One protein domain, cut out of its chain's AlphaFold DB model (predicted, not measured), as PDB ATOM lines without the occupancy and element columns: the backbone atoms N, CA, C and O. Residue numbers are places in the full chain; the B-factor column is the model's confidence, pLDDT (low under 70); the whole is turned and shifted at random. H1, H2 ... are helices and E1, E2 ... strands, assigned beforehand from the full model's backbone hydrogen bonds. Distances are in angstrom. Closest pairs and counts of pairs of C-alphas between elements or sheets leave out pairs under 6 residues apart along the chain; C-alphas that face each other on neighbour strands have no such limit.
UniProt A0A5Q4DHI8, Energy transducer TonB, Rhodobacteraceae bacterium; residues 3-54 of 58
ATOM      1  N   ALA A   3     281.930 321.077 368.549       96.31
ATOM      2  CA  ALA A   3     282.204 321.200 367.126       96.31
ATOM      3  C   ALA A   3     281.223 320.333 366.335       96.31
ATOM      4  O   ALA A   3     280.877 319.224 366.745       96.31
ATOM      5  N   PHE A   4     280.767 320.840 365.196       96.75
ATOM      6  CA  PHE A   4     279.876 320.103 364.312       96.75
ATOM      7  C   PHE A   4     280.097 320.487 362.855       96.75
ATOM      8  O   PHE A   4     280.674 321.533 362.545       96.75
ATOM      9  N   SER A   5     279.639 319.622 361.955       96.62
ATOM     10  CA  SER A   5     279.678 319.888 360.525       96.62
ATOM     11  C   SER A   5     278.355 319.590 359.838       96.62
ATOM     12  O   SER A   5     277.605 318.703 360.251       96.62
ATOM     13  N   VAL A   6     278.075 320.349 358.784       96.62
ATOM     14  CA  VAL A   6     276.855 320.246 357.980       96.62
ATOM     15  C   VAL A   6     277.219 319.721 356.591       96.62
ATOM     16  O   VAL A   6     278.153 320.204 355.957       96.62
ATOM     17  N   GLY A   7     276.510 318.698 356.124       94.56
ATOM     18  CA  GLY A   7     276.678 318.133 354.791       94.56
ATOM     19  C   GLY A   7     276.087 319.030 353.704       94.56
ATOM     20  O   GLY A   7     275.272 319.911 353.967       94.56
ATOM     21  N   SER A   8     276.447 318.767 352.449       91.81
ATOM     22  CA  SER A   8     276.009 319.556 351.286       91.81
ATOM     23  C   SER A   8     274.486 319.599 351.096       91.81
ATOM     24  O   SER A   8     273.968 320.490 350.435       91.81
ATOM     25  N   ASN A   9     273.762 318.639 351.675       91.50
ATOM     26  CA  ASN A   9     272.300 318.563 351.664       91.50
ATOM     27  C   ASN A   9     271.636 319.234 352.883       91.50
ATOM     28  O   ASN A   9     270.423 319.123 353.033       91.50
ATOM     29  N   GLY A  10     272.409 319.873 353.770       94.31
ATOM     30  CA  GLY A  10     271.911 320.452 355.020       94.31
ATOM     31  C   GLY A  10     271.806 319.461 356.188       94.31
ATOM     32  O   GLY A  10     271.456 319.838 357.305       94.31
ATOM     33  N   GLY A  11     272.134 318.183 355.986       96.19
ATOM     34  CA  GLY A  11     272.156 317.192 357.062       96.19
ATOM     35  C   GLY A  11     273.293 317.437 358.059       96.19
ATOM     36  O   GLY A  11     274.367 317.897 357.681       96.19
ATOM     37  N   LEU A  12     273.092 317.093 359.333       96.50
ATOM     38  CA  LEU A  12     274.178 317.081 360.315       96.50
ATOM     39  C   LEU A  12     275.146 315.936 359.980       96.50
ATOM     40  O   LEU A  12     274.792 314.767 360.119       96.50
ATOM     41  N   ALA A  13     276.352 316.270 359.529       96.06
ATOM     42  CA  ALA A  13     277.357 315.293 359.119       96.06
ATOM     43  C   ALA A  13     278.164 314.757 360.312       96.06
ATOM     44  O   ALA A  13     278.465 313.567 360.377       96.06
ATOM     45  N   SER A  14     278.492 315.616 361.280       96.00
ATOM     46  CA  SER A  14     279.144 315.207 362.528       96.00
ATOM     47  C   SER A  14     278.847 316.175 363.665       96.00
ATOM     48  O   SER A  14     278.584 317.351 363.428       96.00
ATOM     49  N   VAL A  15     278.911 315.685 364.904       96.50
ATOM     50  CA  VAL A  15     278.832 316.501 366.121       96.50
ATOM     51  C   VAL A  15     279.656 315.849 367.230       96.50
ATOM     52  O   VAL A  15     279.550 314.641 367.451       96.50
ATOM     53  N   SER A  16     280.485 316.629 367.920       95.62
ATOM     54  CA  SER A  16     281.340 316.143 369.004       95.62
ATOM     55  C   SER A  16     281.731 317.248 369.987       95.62
ATOM     56  O   SER A  16     281.702 318.442 369.686       95.62
ATOM     57  N   VAL A  17     282.122 316.841 371.195       95.75
ATOM     58  CA  VAL A  17     282.729 317.734 372.186       95.75
ATOM     59  C   VAL A  17     284.221 317.825 371.879       95.75
ATOM     60  O   VAL A  17     284.941 316.843 372.025       95.75
ATOM     61  N   ALA A  18     284.684 318.997 371.446       94.62
ATOM     62  CA  ALA A  18     286.102 319.245 371.187       94.62
ATOM     63  C   ALA A  18     286.866 319.595 372.476       94.62
ATOM     64  O   ALA A  18     288.037 319.263 372.621       94.62
ATOM     65  N   GLN A  19     286.189 320.244 373.426       92.81
ATOM     66  CA  GLN A  19     286.703 320.524 374.766       92.81
ATOM     67  C   GLN A  19     285.542 320.443 375.755       92.81
ATOM     68  O   GLN A  19     284.557 321.165 375.581       92.81
ATOM     69  N   SER A  20     285.642 319.579 376.764       88.75
ATOM     70  CA  SER A  20     284.592 319.433 377.779       88.75
ATOM     71  C   SER A  20     284.410 320.723 378.579       88.75
ATOM     72  O   SER A  20     285.373 321.446 378.834       88.75
ATOM     73  N   SER A  21     283.171 321.003 378.983       88.12
ATOM     74  CA  SER A  21     282.843 322.071 379.937       88.12
ATOM     75  C   SER A  21     283.190 321.722 381.395       88.12
ATOM     76  O   SER A  21     282.977 322.536 382.290       88.12
ATOM     77  N   GLY A  22     283.666 320.500 381.658       90.81
ATOM     78  CA  GLY A  22     283.840 319.960 383.008       90.81
ATOM     79  C   GLY A  22     282.560 319.356 383.601       90.81
ATOM     80  O   GLY A  22     282.615 318.753 384.669       90.81
ATOM     81  N   HIS A  23     281.423 319.456 382.900       92.50
ATOM     82  CA  HIS A  23     280.137 318.900 383.324       92.50
ATOM     83  C   HIS A  23     279.530 318.031 382.217       92.50
ATOM     84  O   HIS A  23     278.976 318.536 381.241       92.50
ATOM     85  N   ALA A  24     279.552 316.709 382.401       91.25
ATOM     86  CA  ALA A  24     279.078 315.760 381.388       91.25
ATOM     87  C   ALA A  24     277.609 315.983 380.967       91.25
ATOM     88  O   ALA A  24     277.275 315.851 379.793       91.25
ATOM     89  N   GLY A  25     276.727 316.369 381.898       93.12
ATOM     90  CA  GLY A  25     275.323 316.666 381.576       93.12
ATOM     91  C   GLY A  25     275.146 317.914 380.701       93.12
ATOM     92  O   GLY A  25     274.253 317.972 379.854       93.12
ATOM     93  N   LEU A  26     276.030 318.896 380.865       92.44
ATOM     94  CA  LEU A  26     276.026 320.139 380.101       92.44
ATOM     95  C   LEU A  26     276.572 319.900 378.690       92.44
ATOM     96  O   LEU A  26     275.964 320.331 377.711       92.44
ATOM     97  N   ASP A  27     277.642 319.110 378.588       93.94
ATOM     98  CA  ASP A  27     278.180 318.623 377.317       93.94
ATOM     99  C   ASP A  27     277.123 317.830 376.529       93.94
ATOM    100  O   ASP A  27     276.911 318.081 375.342       93.94
ATOM    101  N   GLN A  28     276.396 316.925 377.192       94.44
ATOM    102  CA  GLN A  28     275.331 316.141 376.561       94.44
ATOM    103  C   GLN A  28     274.174 317.025 376.077       94.44
ATOM    104  O   GLN A  28     273.705 316.873 374.949       94.44
ATOM    105  N   THR A  29     273.761 318.001 376.890       94.69
ATOM    106  CA  THR A  29     272.720 318.968 376.510       94.69
ATOM    107  C   THR A  29     273.125 319.762 375.268       94.69
ATOM    108  O   THR A  29     272.299 319.974 374.380       94.69
ATOM    109  N   ALA A  30     274.398 320.151 375.167       93.50
ATOM    110  CA  ALA A  30     274.934 320.851 374.005       93.50
ATOM    111  C   ALA A  30     274.874 319.992 372.729       93.50
ATOM    112  O   ALA A  30     274.430 320.461 371.678       93.50
ATOM    113  N   LEU A  31     275.273 318.719 372.824       95.56
ATOM    114  CA  LEU A  31     275.193 317.769 371.710       95.56
ATOM    115  C   LEU A  31     273.744 317.561 371.253       95.56
ATOM    116  O   LEU A  31     273.455 317.604 370.054       95.56
ATOM    117  N   ASP A  32     272.825 317.372 372.199       96.06
ATOM    118  CA  ASP A  32     271.409 317.169 371.895       96.06
ATOM    119  C   ASP A  32     270.752 318.427 371.320       96.06
ATOM    120  O   ASP A  32     269.844 318.323 370.496       96.06
ATOM    121  N   HIS A  33     271.221 319.618 371.697       94.06
ATOM    122  CA  HIS A  33     270.761 320.868 371.104       94.06
ATOM    123  C   HIS A  33     271.060 320.923 369.596       94.06
ATOM    124  O   HIS A  33     270.155 321.170 368.804       94.06
ATOM    125  N   ILE A  34     272.292 320.600 369.182       94.31
ATOM    126  CA  ILE A  34     272.673 320.570 367.757       94.31
ATOM    127  C   ILE A  34     271.883 319.503 366.999       94.31
ATOM    128  O   ILE A  34     271.400 319.752 365.897       94.31
ATOM    129  N   ARG A  35     271.716 318.315 367.593       95.12
ATOM    130  CA  ARG A  35     270.949 317.223 366.973       95.12
ATOM    131  C   ARG A  35     269.495 317.610 366.714       95.12
ATOM    132  O   ARG A  35     268.960 317.236 365.680       95.12
ATOM    133  N   ARG A  36     268.873 318.370 367.623       94.94
ATOM    134  CA  ARG A  36     267.500 318.883 367.456       94.94
ATOM    135  C   ARG A  36     267.394 320.026 366.448       94.94
ATOM    136  O   ARG A  36     266.319 320.221 365.898       94.94
ATOM    137  N   ALA A  37     268.470 320.778 366.231       92.81
ATOM    138  CA  ALA A  37     268.502 321.848 365.236       92.81
ATOM    139  C   ALA A  37     268.597 321.318 363.793       92.81
ATOM    140  O   ALA A  37     268.311 322.056 362.855       92.81
ATOM    141  N   ALA A  38     268.994 320.056 363.613       91.38
ATOM    142  CA  ALA A  38     269.038 319.415 362.309       91.38
ATOM    143  C   ALA A  38     267.626 319.032 361.801       91.38
ATOM    144  O   ALA A  38     266.763 318.668 362.603       91.38
ATOM    145  N   PRO A  39     267.406 319.010 360.472       93.88
ATOM    146  CA  PRO A  39     268.350 319.394 359.422       93.88
ATOM    147  C   PRO A  39     268.501 320.917 359.298       93.88
ATOM    148  O   PRO A  39     267.583 321.682 359.574       93.88
ATOM    149  N   PHE A  40     269.668 321.344 358.834       91.81
ATOM    150  CA  PHE A  40     269.959 322.732 358.500       91.81
ATOM    151  C   PHE A  40     269.609 323.012 357.031       91.81
ATOM    152  O   PHE A  40     269.478 322.078 356.234       91.81
ATOM    153  N   PRO A  41     269.486 324.285 356.625       91.50
ATOM    154  CA  PRO A  41     269.437 324.635 355.211       91.50
ATOM    155  C   PRO A  41     270.706 324.160 354.478       91.50
ATOM    156  O   PRO A  41     271.793 324.204 355.062       91.50
ATOM    157  N   PRO A  42     270.604 323.744 353.202       92.19
ATOM    158  CA  PRO A  42     271.772 323.426 352.391       92.19
ATOM    159  C   PRO A  42     272.736 324.624 352.331       92.19
ATOM    160  O   PRO A  42     272.299 325.736 352.013       92.19
ATOM    161  N   PRO A  43     274.032 324.432 352.633       90.12
ATOM    162  CA  PRO A  43     275.004 325.514 352.589       90.12
ATOM    163  C   PRO A  43     275.208 326.011 351.144       90.12
ATOM    164  O   PRO A  43     275.265 325.197 350.218       90.12
ATOM    165  N   PRO A  44     275.345 327.335 350.922       92.56
ATOM    166  CA  PRO A  44     275.720 327.879 349.619       92.56
ATOM    167  C   PRO A  44     277.055 327.315 349.113       92.56
ATOM    168  O   PRO A  44     277.911 326.896 349.895       92.56
ATOM    169  N   ALA A  45     277.270 327.351 347.797       90.88
ATOM    170  CA  ALA A  45     278.523 326.895 347.205       90.88
ATOM    171  C   ALA A  45     279.724 327.674 347.778       90.88
ATOM    172  O   ALA A  45     279.747 328.902 347.748       90.88
ATOM    173  N   GLY A  46     280.716 326.948 348.303       89.81
ATOM    174  CA  GLY A  46     281.908 327.531 348.927       89.81
ATOM    175  C   GLY A  46     281.709 328.052 350.356       89.81
ATOM    176  O   GLY A  46     282.648 328.608 350.921       89.81
ATOM    177  N   ALA A  47     280.524 327.880 350.955       91.94
ATOM    178  CA  ALA A  47     280.288 328.264 352.342       91.94
ATOM    179  C   ALA A  47     281.025 327.345 353.329       91.94
ATOM    180  O   ALA A  47     281.308 326.178 353.050       91.94
ATOM    181  N   GLN A  48     281.304 327.880 354.517       92.06
ATOM    182  CA  GLN A  48     281.874 327.103 355.608       92.06
ATOM    183  C   GLN A  48     280.839 326.108 356.143       92.06
ATOM    184  O   GLN A  48     279.713 326.484 356.463       92.06
ATOM    185  N   CYS A  49     281.249 324.849 356.280       94.12
ATOM    186  CA  CYS A  49     280.395 323.765 356.766       94.12
ATOM    187  C   CYS A  49     280.874 323.181 358.097       94.12
ATOM    188  O   CYS A  49     280.337 322.172 358.547       94.12
ATOM    189  N   GLN A  50     281.907 323.767 358.703       94.81
ATOM    190  CA  GLN A  50     282.445 323.382 360.004       94.81
ATOM    191  C   GLN A  50     282.284 324.548 360.968       94.81
ATOM    192  O   GLN A  50     282.703 325.672 360.674       94.81
ATOM    193  N   PHE A  51     281.700 324.251 362.123       94.31
ATOM    194  CA  PHE A  51     281.356 325.226 363.144       94.31
ATOM    195  C   PHE A  51     281.830 324.734 364.507       94.31
ATOM    196  O   PHE A  51     281.777 323.538 364.807       94.31
ATOM    197  N   SER A  52     282.255 325.665 365.352       93.38
ATOM    198  CA  SER A  52     282.532 325.406 366.758       93.38
ATOM    199  C   SER A  52     282.029 326.561 367.610       93.38
ATOM    200  O   SER A  52     282.050 327.718 367.193       93.38
ATOM    201  N   PHE A  53     281.549 326.244 368.808       91.31
ATOM    202  CA  PHE A  53     281.122 327.250 369.774       91.31
ATOM    203  C   PHE A  53     281.364 326.779 371.205       91.31
ATOM    204  O   PHE A  53     281.473 325.583 371.503       91.31
ATOM    205  N   GLU A  54     281.467 327.742 372.114       89.88
ATOM    206  CA  GLU A  54     281.487 327.481 373.544       89.88
ATOM    207  C   GLU A  54     280.054 327.357 374.069       89.88
ATOM    208  O   GLU A  54     279.195 328.177 373.757       89.88
TER     209      GLU A  54
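AT A GLANCE: This is residues 3 to 54 of the 58 residues of the protein "Energy transducer TonB" of Rhodobacteraceae bacterium (UniProt A0A5Q4DHI8). A small three-stranded sheet has helix H1 packed over one face, two layers in all, and a long loop, residues 38 to 49, makes one end. The printed part has 52 residues with E1, E2, H1 and E3 in that order, of mixed class; the antiparallel sheet runs E2, E1, E3. It is a rod spanning 37 by 18 by 13 A, only just compact, close to loose, with a radius of gyration of the C-alphas of 11.7 A.

HOW THE PARTS SIT: E1, residues 3 to 6, and E2, residues 12 to 17, form an antiparallel hairpin; N 5 and O 14, 2.9 A apart, are within hydrogen-bond range. E3, residues 50 to 53, is antiparallel to E1, with N 4 and O 51 within range at 2.9 A. H1, residues 24 to 37, with every O i to N i+4 pair within range, is on the sheet, its height over the sheet 9.3 A, and runs along the strands, at 14 degrees to E2 on the local plane. The closest C-alphas of E2 and H1 are those of Val 15 and Leu 31, 6.8 A apart. E2, H1 and E3 make a split strand-helix-strand unit, its same-way strands separated by E1, with a left-handed crossover.

IN THESE COORDINATES: E1 begins at C-alpha 3 (282.204, 321.200, 367.126); E2 measures 14.6 A and H1 20.2 A from first to last C-alpha; E3 ends at C-alpha 53 (281.122, 327.250, 369.774).

THE WHOLE: The C-alphas farthest apart, of His 23 and Ala 45, are 37.0 A apart. The H1 to E3 link is long; the printed part has no cut, and no printed residue is under 70 in pLDDT.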